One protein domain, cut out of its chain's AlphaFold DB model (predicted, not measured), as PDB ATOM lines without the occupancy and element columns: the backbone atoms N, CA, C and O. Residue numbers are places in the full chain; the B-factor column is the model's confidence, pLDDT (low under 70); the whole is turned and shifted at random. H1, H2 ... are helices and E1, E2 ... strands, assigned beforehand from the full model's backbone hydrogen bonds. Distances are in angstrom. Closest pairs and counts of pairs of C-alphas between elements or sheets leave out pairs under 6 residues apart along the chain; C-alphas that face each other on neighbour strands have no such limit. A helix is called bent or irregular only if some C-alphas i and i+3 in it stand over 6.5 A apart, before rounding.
ATOM      1  N   GLY A 131     154.563 178.446 144.552       74.06
ATOM      2  CA  GLY A 131     155.505 178.863 143.514       74.06
ATOM      3  C   GLY A 131     154.834 179.625 142.368       74.06
ATOM      4  O   GLY A 131     155.333 180.667 141.957       74.06
ATOM      5  N   LEU A 132     153.671 179.172 141.890       73.69
ATOM      6  CA  LEU A 132     152.940 179.860 140.820       73.69
ATOM      7  C   LEU A 132     152.515 181.268 141.265       73.69
ATOM      8  O   LEU A 132     152.725 182.230 140.531       73.69
ATOM      9  N   SER A 133     151.983 181.390 142.485       72.06
ATOM     10  CA  SER A 133     151.581 182.679 143.066       72.06
ATOM     11  C   SER A 133     152.765 183.645 143.208       72.06
ATOM     12  O   SER A 133     152.668 184.802 142.794       72.06
ATOM     13  N   HIS A 134     153.908 183.157 143.707       81.12
ATOM     14  CA  HIS A 134     155.134 183.948 143.842       81.12
ATOM     15  C   HIS A 134     155.564 184.572 142.508       81.12
ATOM     16  O   HIS A 134     155.719 185.787 142.418       81.12
ATOM     17  N   TYR A 135     155.716 183.760 141.458       85.56
ATOM     18  CA  TYR A 135     156.189 184.269 140.169       85.56
ATOM     19  C   TYR A 135     155.150 185.142 139.464       85.56
ATOM     20  O   TYR A 135     155.528 186.122 138.833       85.56
ATOM     21  N   VAL A 136     153.848 184.854 139.587       83.19
ATOM     22  CA  VAL A 136     152.809 185.760 139.063       83.19
ATOM     23  C   VAL A 136     152.910 187.129 139.739       83.19
ATOM     24  O   VAL A 136     152.893 188.148 139.049       83.19
ATOM     25  N   LYS A 137     153.084 187.168 141.066       81.12
ATOM     26  CA  LYS A 137     153.299 188.417 141.803       81.12
ATOM     27  C   LYS A 137     154.561 189.138 141.331       81.12
ATOM     28  O   LYS A 137     154.495 190.322 141.023       81.12
ATOM     29  N   GLU A 138     155.680 188.429 141.217       89.94
ATOM     30  CA  GLU A 138     156.958 188.999 140.776       89.94
ATOM     31  C   GLU A 138     156.863 189.612 139.368       89.94
ATOM     32  O   GLU A 138     157.329 190.731 139.142       89.94
ATOM     33  N   ILE A 139     156.182 188.932 138.437       93.50
ATOM     34  CA  ILE A 139     155.889 189.455 137.098       93.50
ATOM     35  C   ILE A 139     155.050 190.733 137.173       93.50
ATOM     36  O   ILE A 139     155.371 191.716 136.502       93.50
ATOM     37  N   VAL A 140     153.983 190.748 137.977       88.69
ATOM     38  CA  VAL A 140     153.111 191.924 138.124       88.69
ATOM     39  C   VAL A 140     153.871 193.101 138.736       88.69
ATOM     40  O   VAL A 140     153.738 194.231 138.263       88.69
ATOM     41  N   ASP A 141     154.697 192.857 139.749       87.88
ATOM     42  CA  ASP A 141     155.491 193.895 140.402       87.88
ATOM     43  C   ASP A 141     156.544 194.471 139.448       87.88
ATOM     44  O   ASP A 141     156.695 195.691 139.351       87.88
ATOM     45  N   GLU A 142     157.224 193.633 138.664       96.62
ATOM     46  CA  GLU A 142     158.187 194.108 137.670       96.62
ATOM     47  C   GLU A 142     157.513 194.853 136.508       96.62
ATOM     48  O   GLU A 142     158.025 195.865 136.026       96.62
ATOM     49  N   THR A 143     156.314 194.424 136.115       95.50
ATOM     50  CA  THR A 143     155.478 195.130 135.135       95.50
ATOM     51  C   THR A 143     155.134 196.539 135.621       95.50
ATOM     52  O   THR A 143     155.282 197.503 134.868       95.50
ATOM     53  N   LYS A 144     154.725 196.693 136.888       91.31
ATOM     54  CA  LYS A 144     154.455 198.011 137.485       91.31
ATOM     55  C   LYS A 144     155.701 198.897 137.482       91.31
ATOM     56  O   LYS A 144     155.594 200.074 137.147       91.31
ATOM     57  N   LYS A 145     156.883 198.344 137.789       97.19
ATOM     58  CA  LYS A 145     158.154 199.091 137.721       97.19
ATOM     59  C   LYS A 145     158.476 199.561 136.304       97.19
ATOM     60  O   LYS A 145     158.919 200.691 136.137       97.19
ATOM     61  N   LEU A 146     158.262 198.720 135.290       97.38
ATOM     62  CA  LEU A 146     158.452 199.102 133.887       97.38
ATOM     63  C   LEU A 146     157.489 200.228 133.487       97.38
ATOM     64  O   LEU A 146     157.919 201.223 132.912       97.38
ATOM     65  N   ILE A 147     156.212 200.131 133.863       95.44
ATOM     66  CA  ILE A 147     155.222 201.185 133.590       95.44
ATOM     67  C   ILE A 147     155.598 202.497 134.286       95.44
ATOM     68  O   ILE A 147     155.532 203.546 133.651       95.44
ATOM     69  N   ALA A 148     156.038 202.447 135.546       94.81
ATOM     70  CA  ALA A 148     156.492 203.628 136.284       94.81
ATOM     71  C   ALA A 148     157.702 204.316 135.622       94.81
ATOM     72  O   ALA A 148     157.864 205.525 135.743       94.81
ATOM     73  N   LYS A 149     158.521 203.561 134.879       96.12
ATOM     74  CA  LYS A 149     159.644 204.073 134.075       96.12
ATOM     75  C   LYS A 149     159.238 204.548 132.672       96.12
ATOM     76  O   LYS A 149     160.100 204.945 131.899       96.12
ATOM     77  N   GLY A 150     157.953 204.480 132.321       94.88
ATOM     78  CA  GLY A 150     157.441 204.811 130.987       94.88
ATOM     79  C   GLY A 150     157.536 203.670 129.965       94.88
ATOM     80  O   GLY A 150     157.085 203.815 128.833       94.88
ATOM     81  N   ASP A 151     158.040 202.497 130.353       96.31
ATOM     82  CA  ASP A 151     158.307 201.363 129.461       96.31
ATOM     83  C   ASP A 151     157.078 200.466 129.236       96.31
ATOM     84  O   ASP A 151     157.127 199.246 129.427       96.31
ATOM     85  N   ARG A 152     155.951 201.053 128.821       96.44
ATOM     86  CA  ARG A 152     154.685 200.311 128.650       96.44
ATOM     87  C   ARG A 152     154.798 199.171 127.635       96.44
ATOM     88  O   ARG A 152     154.260 198.096 127.852       96.44
ATOM     89  N   THR A 153     155.547 199.356 126.554       96.44
ATOM     90  CA  THR A 153     155.718 198.306 125.538       96.44
ATOM     91  C   THR A 153     156.442 197.080 126.100       96.44
ATOM     92  O   THR A 153     156.010 195.955 125.870       96.44
ATOM     93  N   ALA A 154     157.495 197.287 126.900       97.69
ATOM     94  CA  ALA A 154     158.232 196.195 127.542       97.69
ATOM     95  C   ALA A 154     157.406 195.519 128.642       97.69
ATOM     96  O   ALA A 154     157.469 194.304 128.811       97.69
ATOM     97  N   ALA A 155     156.624 196.305 129.387       97.69
ATOM     98  CA  ALA A 155     155.695 195.793 130.385       97.69
ATOM     99  C   ALA A 155     154.615 194.904 129.748       97.69
ATOM    100  O   ALA A 155     154.323 193.829 130.269       97.69
ATOM    101  N   LEU A 156     154.056 195.315 128.606       97.94
ATOM    102  CA  LEU A 156     153.104 194.498 127.860       97.94
ATOM    103  C   LEU A 156     153.755 193.210 127.342       97.94
ATOM    104  O   LEU A 156     153.191 192.138 127.545       97.94
ATOM    105  N   ASP A 157     154.941 193.292 126.734       97.62
ATOM    106  CA  ASP A 157     155.667 192.118 126.225       97.62
ATOM    107  C   ASP A 157     155.957 191.104 127.347       97.62
ATOM    108  O   ASP A 157     155.682 189.911 127.207       97.62
ATOM    109  N   LEU A 158     156.385 191.592 128.520       97.75
ATOM    110  CA  LEU A 158     156.594 190.768 129.710       97.75
ATOM    111  C   LEU A 158     155.321 190.014 130.116       97.75
ATOM    112  O   LEU A 158     155.378 188.799 130.311       97.75
ATOM    113  N   LEU A 159     154.179 190.701 130.230       96.88
ATOM    114  CA  LEU A 159     152.901 190.075 130.590       96.88
ATOM    115  C   LEU A 159     152.449 189.054 129.543       96.88
ATOM    116  O   LEU A 159     152.036 187.947 129.889       96.88
ATOM    117  N   VAL A 160     152.549 189.407 128.263       96.12
ATOM    118  CA  VAL A 160     152.128 188.562 127.141       96.12
ATOM    119  C   VAL A 160     152.907 187.250 127.120       96.12
ATOM    120  O   VAL A 160     152.326 186.185 126.932       96.12
ATOM    121  N   HIS A 161     154.210 187.285 127.371       95.94
ATOM    122  CA  HIS A 161     155.038 186.084 127.307       95.94
ATOM    123  C   HIS A 161     155.130 185.281 128.614       95.94
ATOM    124  O   HIS A 161     155.813 184.252 128.667       95.94
ATOM    125  N   THR A 162     154.445 185.725 129.667       94.50
ATOM    126  CA  THR A 162     154.419 185.046 130.971       94.50
ATOM    127  C   THR A 162     153.015 184.574 131.332       94.50
ATOM    128  O   THR A 162     152.828 183.406 131.669       94.50
ATOM    129  N   LEU A 163     152.014 185.450 131.221       93.69
ATOM    130  CA  LEU A 163     150.636 185.172 131.631       93.69
ATOM    131  C   LEU A 163     149.772 184.610 130.497       93.69
ATOM    132  O   LEU A 163     148.765 183.959 130.764       93.69
ATOM    133  N   LEU A 164     150.178 184.797 129.239       93.81
ATOM    134  CA  LEU A 164     149.540 184.175 128.080       93.81
ATOM    135  C   LEU A 164     150.440 183.066 127.498       93.81
ATOM    136  O   LEU A 164     151.659 183.073 127.674       93.81
ATOM    137  N   PRO A 165     149.869 182.067 126.799       90.31
ATOM    138  CA  PRO A 165     150.600 180.876 126.357       90.31
ATOM    139  C   PRO A 165     151.474 181.102 125.101       90.31
ATOM    140  O   PRO A 165     151.626 180.182 124.286       90.31
ATOM    141  N   LEU A 166     152.054 182.297 124.942       92.94
ATOM    142  CA  LEU A 166     152.895 182.679 123.806       92.94
ATOM    143  C   LEU A 166     154.345 182.216 123.995       92.94
ATOM    144  O   LEU A 166     154.901 182.260 125.091       92.94
ATOM    145  N   ARG A 167     154.983 181.755 122.916       91.62
ATOM    146  CA  ARG A 167     156.445 181.538 122.870       91.62
ATOM    147  C   ARG A 167     157.188 182.851 122.636       91.62
ATOM    148  O   ARG A 167     156.581 183.796 122.165       91.62
ATOM    149  N   GLU A 168     158.501 182.852 122.879       91.00
ATOM    150  CA  GLU A 168     159.406 183.992 122.628       91.00
ATOM    151  C   GLU A 168     159.156 184.655 121.263       91.00
ATOM    152  O   GLU A 168     158.992 185.858 121.180       91.00
ATOM    153  N   THR A 169     159.008 183.873 120.191       90.06
ATOM    154  CA  THR A 169     158.846 184.402 118.824       90.06
ATOM    155  C   THR A 169     157.396 184.640 118.382       90.06
ATOM    156  O   THR A 169     157.142 184.853 117.196       90.06
ATOM    157  N   GLU A 170     156.421 184.513 119.282       94.19
ATOM    158  CA  GLU A 170     154.993 184.641 118.966       94.19
ATOM    159  C   GLU A 170     154.480 186.043 119.312       94.19
ATOM    160  O   GLU A 170     154.895 186.630 120.300       94.19
ATOM    161  N   ALA A 171     153.549 186.569 118.515       95.38
ATOM    162  CA  ALA A 171     152.981 187.898 118.731       95.38
ATOM    163  C   ALA A 171     151.511 187.808 119.158       95.38
ATOM    164  O   ALA A 171     150.730 187.052 118.564       95.38
ATOM    165  N   LEU A 172     151.133 188.605 120.156       97.38
ATOM    166  CA  LEU A 172     149.750 188.921 120.485       97.38
ATOM    167  C   LEU A 172     149.254 189.967 119.487       97.38
ATOM    168  O   LEU A 172     149.772 191.078 119.410       97.38
ATOM    169  N   TRP A 173     148.232 189.602 118.727       97.50
ATOM    170  CA  TRP A 173     147.674 190.447 117.681       97.50
ATOM    171  C   TRP A 173     146.504 191.284 118.166       97.50
ATOM    172  O   TRP A 173     146.463 192.480 117.887       97.50
ATOM    173  N   LEU A 174     145.575 190.676 118.902       97.62
ATOM    174  CA  LEU A 174     144.362 191.347 119.359       97.62
ATOM    175  C   LEU A 174     144.085 191.048 120.826       97.62
ATOM    176  O   LEU A 174     144.209 189.905 121.267       97.62
ATOM    177  N   TRP A 175     143.619 192.066 121.536       97.81
ATOM    178  CA  TRP A 175     142.857 191.924 122.767       97.81
ATOM    179  C   TRP A 175     141.456 192.522 122.558       97.81
ATOM    180  O   TRP A 175     141.344 193.686 122.179       97.81
ATOM    181  N   HIS A 176     140.412 191.719 122.768       96.88
ATOM    182  CA  HIS A 176     139.001 192.098 122.638       96.88
ATOM    183  C   HIS A 176     138.201 191.516 123.809       96.88
ATOM    184  O   HIS A 176     138.185 190.296 123.984       96.88
ATOM    185  N   ASP A 177     137.557 192.372 124.603       95.62
ATOM    186  CA  ASP A 177     136.901 192.020 125.864       95.62
ATOM    187  C   ASP A 177     137.816 191.175 126.777       95.62
ATOM    188  O   ASP A 177     138.822 191.668 127.287       95.62
ATOM    189  N   ASN A 178     137.521 189.887 126.962       92.38
ATOM    190  CA  ASN A 178     138.336 188.972 127.760       92.38
ATOM    191  C   ASN A 178     139.210 188.054 126.891       92.38
ATOM    192  O   ASN A 178     139.910 187.197 127.419       92.38
ATOM    193  N   THR A 179     139.177 188.208 125.564       95.81
ATOM    194  CA  THR A 179     139.858 187.346 124.592       95.81
ATOM    195  C   THR A 179     141.178 187.946 124.112       95.81
ATOM    196  O   THR A 179     141.247 189.090 123.671       95.81
ATOM    197  N   PHE A 180     142.208 187.108 124.072       97.12
ATOM    198  CA  PHE A 180     143.542 187.389 123.558       97.12
ATOM    199  C   PHE A 180     143.843 186.496 122.358       97.12
ATOM    200  O   PHE A 180     143.871 185.271 122.485       97.12
ATOM    201  N   ILE A 181     144.092 187.100 121.196       96.56
ATOM    202  CA  ILE A 181     144.335 186.401 119.930       96.56
ATOM    203  C   ILE A 181     145.786 186.574 119.512       96.56
ATOM    204  O   ILE A 181     146.254 187.692 119.312       96.56
ATOM    205  N   TYR A 182     146.493 185.463 119.337       96.06
ATOM    206  CA  TYR A 182     147.927 185.453 119.073       96.06
ATOM    207  C   TYR A 182     148.304 184.485 117.951       96.06
ATOM    208  O   TYR A 182     147.617 183.492 117.690       96.06
ATOM    209  N   TRP A 183     149.415 184.767 117.278       94.50
ATOM    210  CA  TRP A 183     149.938 183.916 116.214       94.50
ATOM    211  C   TRP A 183     150.816 182.804 116.789       94.50
ATOM    212  O   TRP A 183     151.827 183.077 117.433       94.50
ATOM    213  N   ASN A 184     150.485 181.538 116.522       89.88
ATOM    214  CA  ASN A 184     151.348 180.419 116.885       89.88
ATOM    215  C   ASN A 184     152.301 180.070 115.739       89.88
ATOM    216  O   ASN A 184     151.908 179.403 114.779       89.88
ATOM    217  N   SER A 185     153.576 180.425 115.880       86.69
ATOM    218  CA  SER A 185     154.598 180.201 114.850       86.69
ATOM    219  C   SER A 185     154.780 178.716 114.494       86.69
ATOM    220  O   SER A 185     154.921 178.367 113.324       86.69
ATOM    221  N   LYS A 186     154.681 177.803 115.473       82.56
ATOM    222  CA  LYS A 186     154.855 176.351 115.250       82.56
ATOM    223  C   LYS A 186     153.714 175.699 114.477       82.56
ATOM    224  O   LYS A 186     153.945 174.714 113.776       82.56
ATOM    225  N   SER A 187     152.469 176.128 114.687       78.44
ATOM    226  CA  SER A 187     151.329 175.629 113.903       78.44
ATOM    227  C   SER A 187     150.949 176.530 112.740       78.44
ATOM    228  O   SER A 187     150.068 176.136 111.987       78.44
ATOM    229  N   ARG A 188     151.623 177.674 112.580       85.38
ATOM    230  CA  ARG A 188     151.355 178.676 111.545       85.38
ATOM    231  C   ARG A 188     149.867 179.029 111.466       85.38
ATOM    232  O   ARG A 188     149.287 179.038 110.385       85.38
ATOM    233  N   ASN A 189     149.252 179.255 112.623       87.38
ATOM    234  CA  ASN A 189     147.843 179.614 112.726       87.38
ATOM    235  C   ASN A 189     147.574 180.506 113.941       87.38
ATOM    236  O   ASN A 189     148.376 180.547 114.881       87.38
ATOM    237  N   PHE A 190     146.423 181.173 113.944       92.44
ATOM    238  CA  PHE A 190     145.975 181.945 115.093       92.44
ATOM    239  C   PHE A 190     145.398 181.069 116.203       92.44
ATOM    240  O   PHE A 190     144.816 180.000 115.977       92.44
ATOM    241  N   ARG A 191     145.560 181.556 117.429       91.12
ATOM    242  CA  ARG A 191     145.050 180.972 118.665       91.12
ATOM    243  C   ARG A 191     144.344 182.033 119.481       91.12
ATOM    244  O   ARG A 191     144.726 183.195 119.401       91.12
ATOM    245  N   ALA A 192     143.351 181.620 120.260       92.88
ATOM    246  CA  ALA A 192     142.687 182.501 121.205       92.88
ATOM    247  C   ALA A 192     142.613 181.877 122.592       92.88
ATOM    248  O   ALA A 192     142.353 180.679 122.744       92.88
ATOM    249  N   VAL A 193     142.824 182.719 123.593       91.56
ATOM    250  CA  VAL A 193     142.610 182.397 124.997       91.56
ATOM    251  C   VAL A 193     141.772 183.495 125.635       91.56
ATOM    252  O   VAL A 193     141.956 184.667 125.335       91.56
ATOM    253  N   GLU A 194     140.844 183.117 126.494       89.25
ATOM    254  CA  GLU A 194     139.971 184.003 127.243       89.25
ATOM    255  C   GLU A 194     140.404 184.024 128.710       89.25
ATOM    256  O   GLU A 194     140.638 182.969 129.306       89.25
ATOM    257  N   SER A 195     140.534 185.217 129.284       87.31
ATOM    258  CA  SER A 195     140.841 185.420 130.695       87.31
ATOM    259  C   SER A 195     140.351 186.782 131.165       87.31
ATOM    260  O   SER A 195     140.913 187.821 130.808       87.31
ATOM    261  N   LYS A 196     139.317 186.768 132.006       82.38
ATOM    262  CA  LYS A 196     138.796 187.981 132.640       82.38
ATOM    263  C   LYS A 196     139.839 188.621 133.557       82.38
ATOM    264  O   LYS A 196     140.024 189.832 133.517       82.38
ATOM    265  N   ASP A 197     140.574 187.810 134.315       81.56
ATOM    266  CA  ASP A 197     141.582 188.282 135.269       81.56
ATOM    267  C   ASP A 197     142.737 189.021 134.581       81.56
ATOM    268  O   ASP A 197     143.153 190.092 135.028       81.56
ATOM    269  N   ILE A 198     143.236 188.491 133.457       90.94
ATOM    270  CA  ILE A 198     144.299 189.153 132.689       90.94
ATOM    271  C   ILE A 198     143.768 190.422 132.014       90.94
ATOM    272  O   ILE A 198     144.462 191.440 132.013       90.94
ATOM    273  N   ALA A 199     142.541 190.405 131.483       91.44
ATOM    274  CA  ALA A 199     141.924 191.598 130.904       91.44
ATOM    275  C   ALA A 199     141.754 192.711 131.953       91.44
ATOM    276  O   ALA A 199     142.133 193.857 131.714       91.44
ATOM    277  N   GLU A 200     141.267 192.383 133.150       81.25
ATOM    278  CA  GLU A 200     141.172 193.332 134.261       81.25
ATOM    279  C   GLU A 200     142.537 193.854 134.714       81.25
ATOM    280  O   GLU A 200     142.669 195.050 134.985       81.25
ATOM    281  N   LEU A 201     143.559 192.995 134.775       88.12
ATOM    282  CA  LEU A 201     144.927 193.416 135.075       88.12
ATOM    283  C   LEU A 201     145.419 194.442 134.047       88.12
ATOM    284  O   LEU A 201     145.908 195.502 134.433       88.12
ATOM    285  N   LEU A 202     145.257 194.171 132.751       94.94
ATOM    286  CA  LEU A 202     145.667 195.098 131.696       94.94
ATOM    287  C   LEU A 202     144.921 196.435 131.781       94.94
ATOM    288  O   LEU A 202     145.563 197.484 131.690       94.94
ATOM    289  N   ARG A 203     143.604 196.416 132.041       93.31
ATOM    290  CA  ARG A 203     142.803 197.636 132.263       93.31
ATOM    291  C   ARG A 203     143.319 198.431 133.469       93.31
ATOM    292  O   ARG A 203     143.538 199.634 133.350       93.31
ATOM    293  N   LYS A 204     143.604 197.771 134.601       86.25
ATOM    294  CA  LYS A 204     144.184 198.400 135.811       86.25
ATOM    295  C   LYS A 204     145.568 199.001 135.559       86.25
ATOM    296  O   LYS A 204     145.918 200.014 136.156       86.25
ATOM    297  N   LEU A 205     146.346 198.402 134.661       89.62
ATOM    298  CA  LEU A 205     147.651 198.907 134.224       89.62
ATOM    299  C   LEU A 205     147.544 199.983 133.124       89.62
ATOM    300  O   LEU A 205     148.563 200.475 132.630       89.62
ATOM    301  N   GLY A 206     146.326 200.379 132.747       92.31
ATOM    302  CA  GLY A 206     146.042 201.453 131.797       92.31
ATOM    303  C   GLY A 206     146.231 201.077 130.328       92.31
ATOM    304  O   GLY A 206     146.342 201.972 129.492       92.31
ATOM    305  N   TYR A 207     146.295 199.785 129.996       96.12
ATOM    306  CA  TYR A 207     146.196 199.340 128.606       96.12
ATOM    307  C   TYR A 207     144.742 199.381 128.140       96.12
ATOM    308  O   TYR A 207     143.808 199.274 128.937       96.12
ATOM    309  N   ARG A 208     144.560 199.516 126.828       95.81
ATOM    310  CA  ARG A 208     143.252 199.493 126.175       95.81
ATOM    311  C   ARG A 208     143.172 198.305 125.232       95.81
ATOM    312  O   ARG A 208     144.187 197.877 124.687       95.81
ATOM    313  N   GLU A 209     141.959 197.805 125.059       96.69
ATOM    314  CA  GLU A 209     141.650 196.788 124.061       96.69
ATOM    315  C   GLU A 209     141.977 197.291 122.653       96.69
ATOM    316  O   GLU A 209     141.883 198.487 122.362       96.69
ATOM    317  N   GLY A 210     142.356 196.365 121.777       97.12
ATOM    318  CA  GLY A 210     142.696 196.656 120.394       97.12
ATOM    319  C   GLY A 210     143.870 195.844 119.875       97.12
ATOM    320  O   GLY A 210     144.145 194.731 120.331       97.12
ATOM    321  N   VAL A 211     144.537 196.391 118.857       97.12
ATOM    322  CA  VAL A 211     145.682 195.747 118.207       97.12
ATOM    323  C   VAL A 211     146.906 195.840 119.122       97.12
ATOM    324  O   VAL A 211     147.377 196.933 119.426       97.12
ATOM    325  N   MET A 212     147.442 194.690 119.539       97.00
ATOM    326  CA  MET A 212     148.457 194.608 120.604       97.00
ATOM    327  C   MET A 212     149.893 194.432 120.099       97.00
ATOM    328  O   MET A 212     150.819 194.426 120.905       97.00
ATOM    329  N   ILE A 213     150.100 194.325 118.784       95.69
ATOM    330  CA  ILE A 213     151.369 193.884 118.176       95.69
ATOM    331  C   ILE A 213     152.602 194.719 118.547       95.69
ATOM    332  O   ILE A 213     153.714 194.219 118.452       95.69
ATOM    333  N   PHE A 214     152.434 195.969 118.990       95.12
ATOM    334  CA  PHE A 214     153.548 196.843 119.369       95.12
ATOM    335  C   PHE A 214     154.430 196.266 120.466       95.12
ATOM    336  O   PHE A 214     155.596 196.644 120.546       95.12
ATOM    337  N   HIS A 215     153.901 195.354 121.289       95.25
ATOM    338  CA  HIS A 215     154.672 194.696 122.342       95.25
ATOM    339  C   HIS A 215     155.993 194.107 121.805       95.25
ATOM    340  O   HIS A 215     157.029 194.240 122.456       95.25
ATOM    341  N   THR A 216     155.999 193.601 120.562       94.75
ATOM    342  CA  THR A 216     157.179 192.984 119.936       94.75
ATOM    343  C   THR A 216     158.349 193.949 119.745       94.75
ATOM    344  O   THR A 216     159.485 193.508 119.599       94.75
ATOM    345  N   LEU A 217     158.113 195.265 119.746       94.38
ATOM    346  CA  LEU A 217     159.165 196.274 119.574       94.38
ATOM    347  C   LEU A 217     160.081 196.390 120.799       94.38
ATOM    348  O   LEU A 217     161.205 196.870 120.685       94.38
ATOM    349  N   ALA A 218     159.620 195.955 121.974       93.69
ATOM    350  CA  ALA A 218     160.386 196.015 123.218       93.69
ATOM    351  C   ALA A 218     160.878 194.638 123.690       93.69
ATOM    352  O   ALA A 218     161.260 194.481 124.856       93.69
ATOM    353  N   HIS A 219     160.896 193.657 122.786       93.94
ATOM    354  CA  HIS A 219     161.157 192.259 123.109       93.94
ATOM    355  C   HIS A 219     162.499 192.039 123.820       93.94
ATOM    356  O   HIS A 219     162.562 191.367 124.846       93.94
ATOM    357  N   GLU A 220     163.576 192.692 123.370       94.69
ATOM    358  CA  GLU A 220     164.902 192.574 123.999       94.69
ATOM    359  C   GLU A 220     164.929 193.069 125.454       94.69
ATOM    360  O   GLU A 220     165.682 192.561 126.293       94.69
ATOM    361  N   LYS A 221     164.086 194.047 125.796       95.69
ATOM    362  CA  LYS A 221     163.994 194.565 127.164       95.69
ATOM    363  C   LYS A 221     163.243 193.590 128.067       95.69
ATOM    364  O   LYS A 221     163.733 193.271 129.151       95.69
ATOM    365  N   ALA A 222     162.107 193.069 127.607       95.12
ATOM    366  CA  ALA A 222     161.360 192.039 128.328       95.12
ATOM    367  C   ALA A 222     162.165 190.737 128.464       95.12
ATOM    368  O   ALA A 222     162.182 190.136 129.537       95.12
ATOM    369  N   LYS A 223     162.934 190.361 127.437       95.25
ATOM    370  CA  LYS A 223     163.870 189.233 127.453       95.25
ATOM    371  C   LYS A 223     164.849 189.316 128.618       95.25
ATOM    372  O   LYS A 223     164.964 188.363 129.387       95.25
ATOM    373  N   LYS A 224     165.515 190.461 128.802       96.12
ATOM    374  CA  LYS A 224     166.436 190.679 129.935       96.12
ATOM    375  C   LYS A 224     165.734 190.493 131.282       96.12
ATOM    376  O   LYS A 224     166.289 189.866 132.181       96.12
ATOM    377  N   VAL A 225     164.501 190.987 131.407       96.62
ATOM    378  CA  VAL A 225     163.690 190.831 132.623       96.62
ATOM    379  C   VAL A 225     163.327 189.366 132.875       96.62
ATOM    380  O   VAL A 225     163.553 188.871 133.976       96.62
ATOM    381  N   ILE A 226     162.844 188.646 131.860       95.31
ATOM    382  CA  ILE A 226     162.517 187.215 131.937       95.31
ATOM    383  C   ILE A 226     163.751 186.397 132.326       95.31
ATOM    384  O   ILE A 226     163.689 185.549 133.217       95.31
ATOM    385  N   HIS A 227     164.899 186.657 131.696       95.12
ATOM    386  CA  HIS A 227     166.131 185.958 132.041       95.12
ATOM    387  C   HIS A 227     166.564 186.220 133.480       95.12
ATOM    388  O   HIS A 227     167.012 185.278 134.124       95.12
ATOM    389  N   ARG A 228     166.373 187.437 133.995       96.06
ATOM    390  CA  ARG A 228     166.682 187.782 135.385       96.06
ATOM    391  C   ARG A 228     165.736 187.112 136.388       96.06
ATOM    392  O   ARG A 228     166.226 186.542 137.351       96.06
ATOM    393  N   ILE A 229     164.422 187.159 136.152       94.25
ATOM    394  CA  ILE A 229     163.404 186.604 137.067       94.25
ATOM    395  C   ILE A 229     163.530 185.083 137.167       94.25
ATOM    396  O   ILE A 229     163.619 184.522 138.252       94.25
ATOM    397  N   PHE A 230     163.570 184.387 136.027       91.00
ATOM    398  CA  PHE A 230     163.599 182.923 136.046       91.00
ATOM    399  C   PHE A 230     165.012 182.366 136.224       91.00
ATOM    400  O   PHE A 230     165.165 181.275 136.769       91.00
ATOM    401  N   ASN A 231     166.036 183.090 135.759       90.81
ATOM    402  CA  ASN A 231     167.452 182.749 135.899       90.81
ATOM    403  C   ASN A 231     167.800 181.291 135.530       90.81
ATOM    404  O   ASN A 231     168.447 180.566 136.282       90.81
ATOM    405  N   ARG A 232     167.337 180.820 134.360       87.19
ATOM    406  CA  ARG A 232     167.581 179.451 133.860       87.19
ATOM    407  C   ARG A 232     168.302 179.406 132.510       87.19
ATOM    408  O   ARG A 232     168.139 178.434 131.767       87.19
ATOM    409  N   GLY A 233     169.058 180.446 132.154       87.56
ATOM    410  CA  GLY A 233     169.724 180.532 130.849       87.56
ATOM    411  C   GLY A 233     168.724 180.353 129.701       87.56
ATOM    412  O   GLY A 233     167.676 180.997 129.685       87.56
ATOM    413  N   SER A 234     168.992 179.427 128.778       84.12
ATOM    414  CA  SER A 234     168.104 179.112 127.644       84.12
ATOM    415  C   SER A 234     166.717 178.589 128.046       84.12
ATOM    416  O   SER A 234     165.781 178.631 127.246       84.12
ATOM    417  N   TYR A 235     166.537 178.133 129.289       85.25
ATOM    418  CA  TYR A 235     165.250 177.653 129.785       85.25
ATOM    419  C   TYR A 235     164.376 178.744 130.413       85.25
ATOM    420  O   TYR A 235     163.231 178.438 130.754       85.25
ATOM    421  N   SER A 236     164.847 179.990 130.543       89.50
ATOM    422  CA  SER A 236     164.059 181.072 131.155       89.50
ATOM    423  C   SER A 236     162.728 181.303 130.431       89.50
ATOM    424  O   SER A 236     161.693 181.361 131.082       89.50
ATOM    425  N   TRP A 237     162.713 181.313 129.096       89.62
ATOM    426  CA  TRP A 237     161.488 181.451 128.294       89.62
ATOM    427  C   TRP A 237     160.499 180.289 128.456       89.62
ATOM    428  O   TRP A 237     159.319 180.522 128.727       89.62
ATOM    429  N   PRO A 238     160.932 179.017 128.337       86.62
ATOM    430  CA  PRO A 238     160.079 177.894 128.692       86.62
ATOM    431  C   PRO A 238     159.517 177.942 130.119       86.62
ATOM    432  O   PRO A 238     158.389 177.499 130.326       86.62
ATOM    433  N   TRP A 239     160.286 178.446 131.090       87.31
ATOM    434  CA  TRP A 239     159.822 178.643 132.466       87.31
ATOM    435  C   TRP A 239     158.816 179.791 132.580       87.31
ATOM    436  O   TRP A 239     157.753 179.577 133.155       87.31
ATOM    437  N   ALA A 240     159.069 180.942 131.963       89.75
ATOM    438  CA  ALA A 240     158.137 182.068 131.912       89.75
ATOM    439  C   ALA A 240     156.761 181.654 131.392       89.75
ATOM    440  O   ALA A 240     155.749 181.806 132.072       89.75
ATOM    441  N   ARG A 241     156.747 180.989 130.236       89.00
ATOM    442  CA  ARG A 241     155.525 180.474 129.613       89.00
ATOM    443  C   ARG A 241     154.815 179.409 130.453       89.00
ATOM    444  O   ARG A 241     153.629 179.157 130.254       89.00
ATOM    445  N   SER A 242     155.519 178.745 131.372       84.25
ATOM    446  CA  SER A 242     154.891 177.755 132.249       84.25
ATOM    447  C   SER A 242     153.958 178.353 133.299       84.25
ATOM    448  O   SER A 242     153.151 177.609 133.853       84.25
ATOM    449  N   LEU A 243     154.011 179.670 133.532       85.88
ATOM    450  CA  LEU A 243     153.020 180.359 134.358       85.88
ATOM    451  C   LEU A 243     151.640 180.327 133.699       85.88
ATOM    452  O   LEU A 243     150.697 179.847 134.319       85.88
ATOM    453  N   ALA A 244     151.527 180.716 132.422       86.31
ATOM    454  CA  ALA A 244     150.279 180.623 131.657       86.31
ATOM    455  C   ALA A 244     149.677 179.206 131.683       86.31
ATOM    456  O   ALA A 244     148.468 179.015 131.778       86.31
ATOM    457  N   TYR A 245     150.526 178.184 131.652       80.69
ATOM    458  CA  TYR A 245     150.091 176.801 131.801       80.69
ATOM    459  C   TYR A 245     149.522 176.483 133.192       80.69
ATOM    460  O   TYR A 245     148.486 175.828 133.275       80.69
ATOM    461  N   GLY A 246     150.132 176.999 134.262       71.44
ATOM    462  CA  GLY A 246     149.564 176.932 135.609       71.44
ATOM    463  C   GLY A 246     148.218 177.658 135.717       71.44
ATOM    464  O   GLY A 246     147.268 177.112 136.271       71.44
ATOM    465  N   LEU A 247     148.091 178.842 135.107       76.44
ATOM    466  CA  LEU A 247     146.827 179.592 135.055       76.44
ATOM    467  C   LEU A 247     145.728 178.827 134.302       76.44
ATOM    468  O   LEU A 247     144.561 178.866 134.687       76.44
ATOM    469  N   LYS A 248     146.095 178.082 133.256       76.06
ATOM    470  CA  LYS A 248     145.173 177.198 132.536       76.06
ATOM    471  C   LYS A 248     144.683 176.031 133.397       76.06
ATOM    472  O   LYS A 248     143.503 175.703 133.311       76.06
ATOM    473  N   GLU A 249     145.538 175.413 134.221       68.31
ATOM    474  CA  GLU A 249     145.091 174.367 135.164       68.31
ATOM    475  C   GLU A 249     144.086 174.917 136.177       68.31
ATOM    476  O   GLU A 249     143.119 174.236 136.499       68.31
ATOM    477  N   LEU A 250     144.279 176.162 136.615       65.50
ATOM    478  CA  LEU A 250     143.363 176.882 137.503       65.50
ATOM    479  C   LEU A 250     142.078 177.365 136.810       65.50
ATOM    480  O   LEU A 250     141.289 178.073 137.425       65.50
ATOM    481  N   GLU A 251     141.868 177.015 135.537       70.81
ATOM    482  CA  GLU A 251     140.721 177.437 134.720       70.81
ATOM    483  C   GLU A 251     140.593 178.968 134.542       70.81
ATOM    484  O   GLU A 251     139.553 179.461 134.099       70.81
ATOM    485  N   LEU A 252     141.678 179.714 134.807       71.31
ATOM    486  CA  LEU A 252     141.784 181.170 134.604       71.31
ATOM    487  C   LEU A 252     142.064 181.544 133.142       71.31
ATOM    488  O   LEU A 252     141.919 182.701 132.746       71.31
ATOM    489  N   LEU A 253     142.475 180.558 132.341       75.12
ATOM    490  CA  LEU A 253     142.632 180.654 130.895       75.12
ATOM    491  C   LEU A 253     141.707 179.644 130.213       75.12
ATOM    492  O   LEU A 253     141.866 178.433 130.385       75.12
ATOM    493  N   LYS A 254     140.780 180.132 129.391       77.19
ATOM    494  CA  LYS A 254     139.834 179.308 128.629       77.19
ATOM    495  C   LYS A 254     140.101 179.412 127.137       77.19
ATOM    496  O   LYS A 254     140.558 180.421 126.630       77.19
ATOM    497  N   GLU A 255     139.856 178.336 126.413       81.12
ATOM    498  CA  GLU A 255     140.110 178.262 124.975       81.12
ATOM    499  C   GLU A 255     138.832 178.611 124.200       81.12
ATOM    500  O   GLU A 255     137.783 178.028 124.467       81.12
ATOM    501  N   THR A 256     138.917 179.503 123.210       81.62
ATOM    502  CA  THR A 256     137.758 179.977 122.424       81.62
ATOM    503  C   THR A 256     138.092 180.099 120.929       81.62
ATOM    504  O   THR A 256     139.264 180.096 120.556       81.62
ATOM    505  N   ASN A 257     137.086 180.131 120.050       85.69
ATOM    506  CA  ASN A 257     137.264 180.093 118.595       85.69
ATOM    507  C   ASN A 257     136.705 181.352 117.930       85.69
ATOM    508  O   ASN A 257     135.590 181.763 118.230       85.69
ATOM    509  N   TYR A 258     137.436 181.876 116.948       89.69
ATOM    510  CA  TYR A 258     137.033 183.032 116.145       89.69
ATOM    511  C   TYR A 258     137.500 182.878 114.700       89.69
ATOM    512  O   TYR A 258     138.243 181.954 114.356       89.69
ATOM    513  N   ARG A 259     137.121 183.825 113.848       89.25
ATOM    514  CA  ARG A 259     137.846 184.105 112.605       89.25
ATOM    515  C   ARG A 259     138.464 185.478 112.686       89.25
ATOM    516  O   ARG A 259     137.880 186.394 113.258       89.25
ATOM    517  N   ILE A 260     139.628 185.611 112.075       94.56
ATOM    518  CA  ILE A 260     140.360 186.864 112.041       94.56
ATOM    519  C   ILE A 260     140.699 187.218 110.603       94.56
ATOM    520  O   ILE A 260     141.127 186.370 109.813       94.56
ATOM    521  N   GLN A 261     140.517 188.490 110.284       96.00
ATOM    522  CA  GLN A 261     141.008 189.117 109.075       96.00
ATOM    523  C   GLN A 261     141.981 190.223 109.463       96.00
ATOM    524  O   GLN A 261     141.709 190.995 110.376       96.00
ATOM    525  N   ILE A 262     143.096 190.309 108.750       96.50
ATOM    526  CA  ILE A 262     144.109 191.342 108.919       96.50
ATOM    527  C   ILE A 262     144.397 191.934 107.545       96.50
ATOM    528  O   ILE A 262     144.697 191.209 106.597       96.50
ATOM    529  N   LYS A 263     144.310 193.255 107.441       96.12
ATOM    530  CA  LYS A 263     144.649 194.040 106.253       96.12
ATOM    531  C   LYS A 263     145.723 195.052 106.624       96.12
ATOM    532  O   LYS A 263     145.606 195.716 107.650       96.12
ATOM    533  N   ARG A 264     146.742 195.189 105.780       93.00
ATOM    534  CA  ARG A 264     147.654 196.336 105.784       93.00
ATOM    535  C   ARG A 264     147.186 197.291 104.692       93.00
ATOM    536  O   ARG A 264     147.148 196.902 103.527       93.00
ATOM    537  N   ILE A 265     146.810 198.503 105.079       93.06
ATOM    538  CA  ILE A 265     146.409 199.584 104.176       93.06
ATOM    539  C   ILE A 265     147.341 200.746 104.491       93.06
ATOM    540  O   ILE A 265     147.257 201.317 105.577       93.06
ATOM    541  N   ASP A 266     148.279 201.029 103.592       89.94
ATOM    542  CA  ASP A 266     149.354 202.003 103.799       89.94
ATOM    543  C   ASP A 266     150.143 201.736 105.100       89.94
ATOM    544  O   ASP A 266     150.742 200.668 105.289       89.94
ATOM    545  N   ASN A 267     150.116 202.700 106.023       91.69
ATOM    546  CA  ASN A 267     150.701 202.629 107.356       91.69
ATOM    547  C   ASN A 267     149.684 202.206 108.425       91.69
ATOM    548  O   ASN A 267     149.876 202.516 109.596       91.69
ATOM    549  N   ARG A 268     148.578 201.556 108.059       94.75
ATOM    550  CA  ARG A 268     147.554 201.098 109.001       94.75
ATOM    551  C   ARG A 268     147.377 199.597 108.926       94.75
ATOM    552  O   ARG A 268     147.431 198.984 107.862       94.75
ATOM    553  N   ILE A 269     147.108 199.014 110.083       95.88
ATOM    554  CA  ILE A 269     146.686 197.629 110.222       95.88
ATOM    555  C   ILE A 269     145.237 197.653 110.658       95.88
ATOM    556  O   ILE A 269     144.916 198.211 111.708       95.88
ATOM    557  N   VAL A 270     144.385 197.029 109.855       96.94
ATOM    558  CA  VAL A 270     142.972 196.819 110.154       96.94
ATOM    559  C   VAL A 270     142.785 195.350 110.492       96.94
ATOM    560  O   VAL A 270     143.104 194.473 109.687       96.94
ATOM    561  N   LEU A 271     142.293 195.083 111.694       97.25
ATOM    562  CA  LEU A 271     142.033 193.751 112.211       97.25
ATOM    563  C   LEU A 271     140.535 193.615 112.471       97.25
ATOM    564  O   LEU A 271     139.991 194.278 113.351       97.25
ATOM    565  N   THR A 272     139.883 192.729 111.727       97.06
ATOM    566  CA  THR A 272     138.455 192.437 111.878       97.06
ATOM    567  C   THR A 272     138.281 191.055 112.508       97.06
ATOM    568  O   THR A 272     138.846 190.063 112.033       97.06
ATOM    569  N   LEU A 273     137.504 190.990 113.586       95.88
ATOM    570  CA  LEU A 273     137.140 189.769 114.293       95.88
ATOM    571  C   LEU A 273     135.727 189.350 113.886       95.88
ATOM    572  O   LEU A 273     134.812 190.171 113.904       95.88
ATOM    573  N   TYR A 274     135.537 188.072 113.570       92.81
ATOM    574  CA  TYR A 274     134.227 187.510 113.248       92.81
ATOM    575  C   TYR A 274     133.907 186.316 114.137       92.81
ATOM    576  O   TYR A 274     134.800 185.563 114.550       92.81
ATOM    577  N   ASP A 275     132.613 186.106 114.361       89.31
ATOM    578  CA  ASP A 275     132.106 184.886 114.966       89.31
ATOM    579  C   ASP A 275     132.473 183.684 114.094       89.31
ATOM    580  O   ASP A 275     132.356 183.703 112.863       89.31
ATOM    581  N   PHE A 276     132.952 182.625 114.742       85.19
ATOM    582  CA  PHE A 276     133.466 181.459 114.041       85.19
ATOM    583  C   PHE A 276     132.394 180.726 113.215       85.19
ATOM    584  O   PHE A 276     132.711 180.209 112.137       85.19
ATOM    585  N   TYR A 277     131.151 180.695 113.705       79.19
ATOM    586  CA  TYR A 277     130.050 179.908 113.151       79.19
ATOM    587  C   TYR A 277     129.120 180.741 112.268       79.19
ATOM    588  O   TYR A 277     128.786 180.311 111.165       79.19
ATOM    589  N   THR A 278     128.703 181.921 112.730       83.06
ATOM    590  CA  THR A 278     127.744 182.782 112.018       83.06
ATOM    591  C   THR A 278     128.415 183.669 110.978       83.06
ATOM    592  O   THR A 278     127.746 184.168 110.078       83.06
ATOM    593  N   LYS A 279     129.740 183.853 111.075       82.44
ATOM    594  CA  LYS A 279     130.529 184.782 110.249       82.44
ATOM    595  C   LYS A 279     130.141 186.252 110.442       82.44
ATOM    596  O   LYS A 279     130.599 187.101 109.680       82.44
ATOM    597  N   HIS A 280     129.327 186.571 111.447       91.31
ATOM    598  CA  HIS A 280     129.000 187.953 111.765       91.31
ATOM    599  C   HIS A 280     130.244 188.669 112.285       91.31
ATOM    600  O   HIS A 280     131.016 188.109 113.066       91.31
ATOM    601  N   GLN A 281     130.442 189.905 111.835       95.19
ATOM    602  CA  GLN A 281     131.504 190.756 112.351       95.19
ATOM    603  C   GLN A 281     131.216 191.076 113.818       95.19
ATOM    604  O   GLN A 281     130.143 191.571 114.148       95.19
ATOM    605  N   ILE A 282     132.179 190.772 114.683       95.19
ATOM    606  CA  ILE A 282     132.117 191.050 116.119       95.19
ATOM    607  C   ILE A 282     132.713 192.426 116.394       95.19
ATOM    608  O   ILE A 282     132.109 193.243 117.080       95.19
ATOM    609  N   ALA A 283     133.909 192.682 115.861       95.94
ATOM    610  CA  ALA A 283     134.641 193.912 116.119       95.94
ATOM    611  C   ALA A 283     135.626 194.219 114.991       95.94
ATOM    612  O   ALA A 283     136.090 193.321 114.286       95.94
ATOM    613  N   GLU A 284     135.979 195.491 114.857       97.25
ATOM    614  CA  GLU A 284     137.062 195.949 113.996       97.25
ATOM    615  C   GLU A 284     137.956 196.911 114.769       97.25
ATOM    616  O   GLU A 284     137.479 197.800 115.473       97.25
ATOM    617  N   TYR A 285     139.261 196.720 114.626       97.62
ATOM    618  CA  TYR A 285     140.273 197.536 115.264       97.62
ATOM    619  C   TYR A 285     141.265 198.020 114.225       97.62
ATOM    620  O   TYR A 285     141.715 197.254 113.374       97.62
ATOM    621  N   THR A 286     141.644 199.288 114.328       96.44
ATOM    622  CA  THR A 286     142.649 199.891 113.458       96.44
ATOM    623  C   THR A 286     143.769 200.470 114.298       96.44
ATOM    624  O   THR A 286     143.520 201.093 115.329       96.44
ATOM    625  N   THR A 287     145.008 200.288 113.851       96.00
ATOM    626  CA  THR A 287     146.159 200.972 114.433       96.00
ATOM    627  C   THR A 287     147.141 201.418 113.360       96.00
ATOM    628  O   THR A 287     147.225 200.798 112.298       96.00
ATOM    629  N   ALA A 288     147.872 202.498 113.623       95.62
ATOM    630  CA  ALA A 288     148.973 202.918 112.766       95.62
ATOM    631  C   ALA A 288     150.176 201.983 112.970       95.62
ATOM    632  O   ALA A 288     150.419 201.516 114.070       95.62
ATOM    633  N   TRP A 289     150.948 201.711 111.931       94.31
ATOM    634  CA  TRP A 289     152.175 200.932 111.975       94.31
ATOM    635  C   TRP A 289     153.189 201.572 111.039       94.31
ATOM    636  O   TRP A 289     153.100 201.453 109.817       94.31
ATOM    637  N   ILE A 290     154.136 202.285 111.640       91.25
ATOM    638  CA  ILE A 290     155.178 203.031 110.928       91.25
ATOM    639  C   ILE A 290     156.473 202.227 110.765       91.25
ATOM    640  O   ILE A 290     157.408 202.702 110.131       91.25
ATOM    641  N   HIS A 291     156.543 201.027 111.343       89.31
ATOM    642  CA  HIS A 291     157.729 200.180 111.259       89.31
ATOM    643  C   HIS A 291     157.726 199.371 109.958       89.31
ATOM    644  O   HIS A 291     156.673 198.958 109.463       89.31
ATOM    645  N   GLU A 292     158.915 199.133 109.411       83.31
ATOM    646  CA  GLU A 292     159.086 198.435 108.133       83.31
ATOM    647  C   GLU A 292     158.581 196.989 108.211       83.31
ATOM    648  O   GLU A 292     157.759 196.557 107.394       83.31
ATOM    649  N   GLU A 293     159.007 196.269 109.251       87.50
ATOM    650  CA  GLU A 293     158.651 194.871 109.465       87.50
ATOM    651  C   GLU A 293     157.372 194.715 110.292       87.50
ATOM    652  O   GLU A 293     157.189 195.347 111.332       87.50
ATOM    653  N   LEU A 294     156.496 193.812 109.851       90.81
ATOM    654  CA  LEU A 294     155.344 193.338 110.619       90.81
ATOM    655  C   LEU A 294     155.650 191.977 111.252       90.81
ATOM    656  O   LEU A 294     156.388 191.190 110.665       90.81
ATOM    657  N   PRO A 295     155.048 191.621 112.397       91.31
ATOM    658  CA  PRO A 295     155.128 190.253 112.888       91.31
ATOM    659  C   PRO A 295     154.415 189.270 111.943       91.31
ATOM    660  O   PRO A 295     153.588 189.629 111.099       91.31
ATOM    661  N   GLU A 296     154.723 187.980 112.085       91.94
ATOM    662  CA  GLU A 296     153.960 186.922 111.416       91.94
ATOM    663  C   GLU A 296     152.481 186.969 111.853       91.94
ATOM    664  O   GLU A 296     152.216 187.179 113.040       91.94
ATOM    665  N   PRO A 297     151.513 186.750 110.940       91.94
ATOM    666  CA  PRO A 297     151.679 186.234 109.573       91.94
ATOM    667  C   PRO A 297     151.858 187.290 108.467       91.94
ATOM    668  O   PRO A 297     151.816 186.941 107.285       91.94
ATOM    669  N   MET A 298     152.023 188.567 108.820       93.19
ATOM    670  CA  MET A 298     151.985 189.683 107.866       93.19
ATOM    671  C   MET A 298     153.364 190.123 107.347       93.19
ATOM    672  O   MET A 298     153.414 191.019 106.513       93.19
ATOM    673  N   LYS A 299     154.468 189.479 107.766       88.12
ATOM    674  CA  LYS A 299     155.853 189.815 107.354       88.12
ATOM    675  C   LYS A 299     156.012 190.145 105.865       88.12
ATOM    676  O   LYS A 299     156.675 191.112 105.533       88.12
ATOM    677  N   ASN A 300     155.370 189.368 104.991       85.81
ATOM    678  CA  ASN A 300     155.457 189.509 103.533       85.81
ATOM    679  C   ASN A 300     154.074 189.545 102.864       85.81
ATOM    680  O   ASN A 300     153.896 189.027 101.760       85.81
ATOM    681  N   LYS A 301     153.047 190.030 103.572       89.50
ATOM    682  CA  LYS A 301     151.657 190.001 103.098       89.50
ATOM    683  C   LYS A 301     150.920 191.260 103.518       89.50
ATOM    684  O   LYS A 301     151.046 191.699 104.652       89.50
ATOM    685  N   ASN A 302     150.059 191.761 102.635       91.12
ATOM    686  CA  ASN A 302     149.152 192.871 102.943       91.12
ATOM    687  C   ASN A 302     147.760 192.398 103.374       91.12
ATOM    688  O   ASN A 302     146.929 193.196 103.798       91.12
ATOM    689  N   TYR A 303     147.503 191.094 103.287       94.25
ATOM    690  CA  TYR A 303     146.236 190.493 103.665       94.25
ATOM    691  C   TYR A 303     146.449 189.113 104.279       94.25
ATOM    692  O   TYR A 303     147.215 188.291 103.764       94.25
ATOM    693  N   TYR A 304     145.721 188.847 105.355       92.94
ATOM    694  CA  TYR A 304     145.586 187.531 105.945       92.94
ATOM    695  C   TYR A 304     144.140 187.319 106.387       92.94
ATOM    696  O   TYR A 304     143.541 188.178 107.026       92.94
ATOM    697  N   MET A 305     143.604 186.138 106.107       90.81
ATOM    698  CA  MET A 305     142.363 185.659 106.699       90.81
ATOM    699  C   MET A 305     142.596 184.238 107.184       90.81
ATOM    700  O   MET A 305     143.222 183.437 106.487       90.81
ATOM    701  N   GLY A 306     142.124 183.928 108.384       86.94
ATOM    702  CA  GLY A 306     142.320 182.602 108.945       86.94
ATOM    703  C   GLY A 306     141.431 182.306 110.133       86.94
ATOM    704  O   GLY A 306     140.770 183.181 110.703       86.94
ATOM    705  N   THR A 307     141.437 181.032 110.506       85.62
ATOM    706  CA  THR A 307     140.710 180.558 111.675       85.62
ATOM    707  C   THR A 307     141.558 180.733 112.933       85.62
ATOM    708  O   THR A 307     142.741 180.385 112.978       85.62
ATOM    709  N   VAL A 308     140.927 181.229 113.993       84.31
ATOM    710  CA  VAL A 308     141.495 181.327 115.334       84.31
ATOM    711  C   VAL A 308     140.985 180.150 116.154       84.31
ATOM    712  O   VAL A 308     139.788 180.034 116.412       84.31
ATOM    713  N   LEU A 309     141.888 179.261 116.567       77.12
ATOM    714  CA  LEU A 309     141.518 178.073 117.335       77.12
ATOM    715  C   LEU A 309     141.876 178.199 118.808       77.12
ATOM    716  O   LEU A 309     143.051 178.348 119.146       77.12
ATOM    717  N   GLY A 310     140.911 177.941 119.678       63.50
ATOM    718  CA  GLY A 310     141.135 177.874 121.114       63.50
ATOM    719  C   GLY A 310     141.980 176.672 121.512       63.50
ATOM    720  O   GLY A 310     142.914 176.799 122.294       63.50
TER     721      GLY A 310
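This is residues 131 to 310 of the 329 residues of an uncharacterized protein of Thermoprotei archaeon (UniProt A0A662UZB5). A seven-stranded sheet, curled like part of a barrel, folds back on itself into two leaves, E1 E2 E3 facing E4 E5 E6, with E7 as the hinge. The leaf E1 E2 E3 stands in the middle, between the other leaf and a cluster of mostly crossed helices, H1, H2, H4 and H5; H3 is near H2. The 180 printed residues hold five named helices and seven named strands, in the order H1 H2 E1 E2 E3 H3 H4 H5 E4 E5 E6 E7; the class is mixed. The sheet, order E1 E2 E3 E7 E4 E5 E6, is mixed. The whole is compact and rounded, radius of gyration of the C-alphas 15.7 A, spans 42 by 35 by 31 A.

E1 (residues 172 to 176), E2 (179 to 184) and E3 (189 to 194) form a meander, each strand the antiparallel neighbour of the one before, with N 181 and O 174 at 2.8 A and N 182 and O 191 at 2.9 A. E4 (258 to 265), E5 (268 to 275) and E6 (281 to 288) form another, with N 263 and O 270 at 2.8 A and N 271 and O 285 at 2.8 A. E7 (303 to 309) is antiparallel to E4, N 262 and O 304 at 2.8 A, and parallel to E3, N 309 and O 190 at 3.1 A. H1 (131 to 148) and H2 (152 to 163) touch as a helical hairpin at a shallow tilt of 10 degrees, C-alphas of Thr 143 and Ala 155 closest at 4.8 A. H4 (213 to 230) touches residues 153 to 158 of H2 at a steep tilt of 63 degrees, C-alphas of Asp 157 and His 215 closest at 4.8 A. H5 (233 to 249) is about perpendicular to H4 at 76 degrees and touches it, C-alphas of Phe 230 and Ser 236 closest at 5.2 A. H2, H4 and H3 (196 to 204) only graze the sheet; H1 and H5 are not on it. Every O i to N i+4 pair is within hydrogen-bond range in H1, H2 and H3, against 9 of 14 in H4 and 8 of 13 in H5.

H1, 25.8 A long, begins at C-alpha 131 (155.505, 178.863, 143.514). H4, 24.3 A, and H5, 25.8 A, are irregular: C-alphas 217 and 220 are 8.1 A apart, 234 and 237 7.0 A. E5 spans 23.2 A; E7 ends at C-alpha 309 (141.518, 178.073, 117.335).

The C-alphas of Gly 131 and Asp 266 are farthest apart, 46.4 A. The printed part has no cut. The link from E6 to E7, residues 289 to 302, is long. The pLDDT is under 70 at residues 249 to 250 and 310.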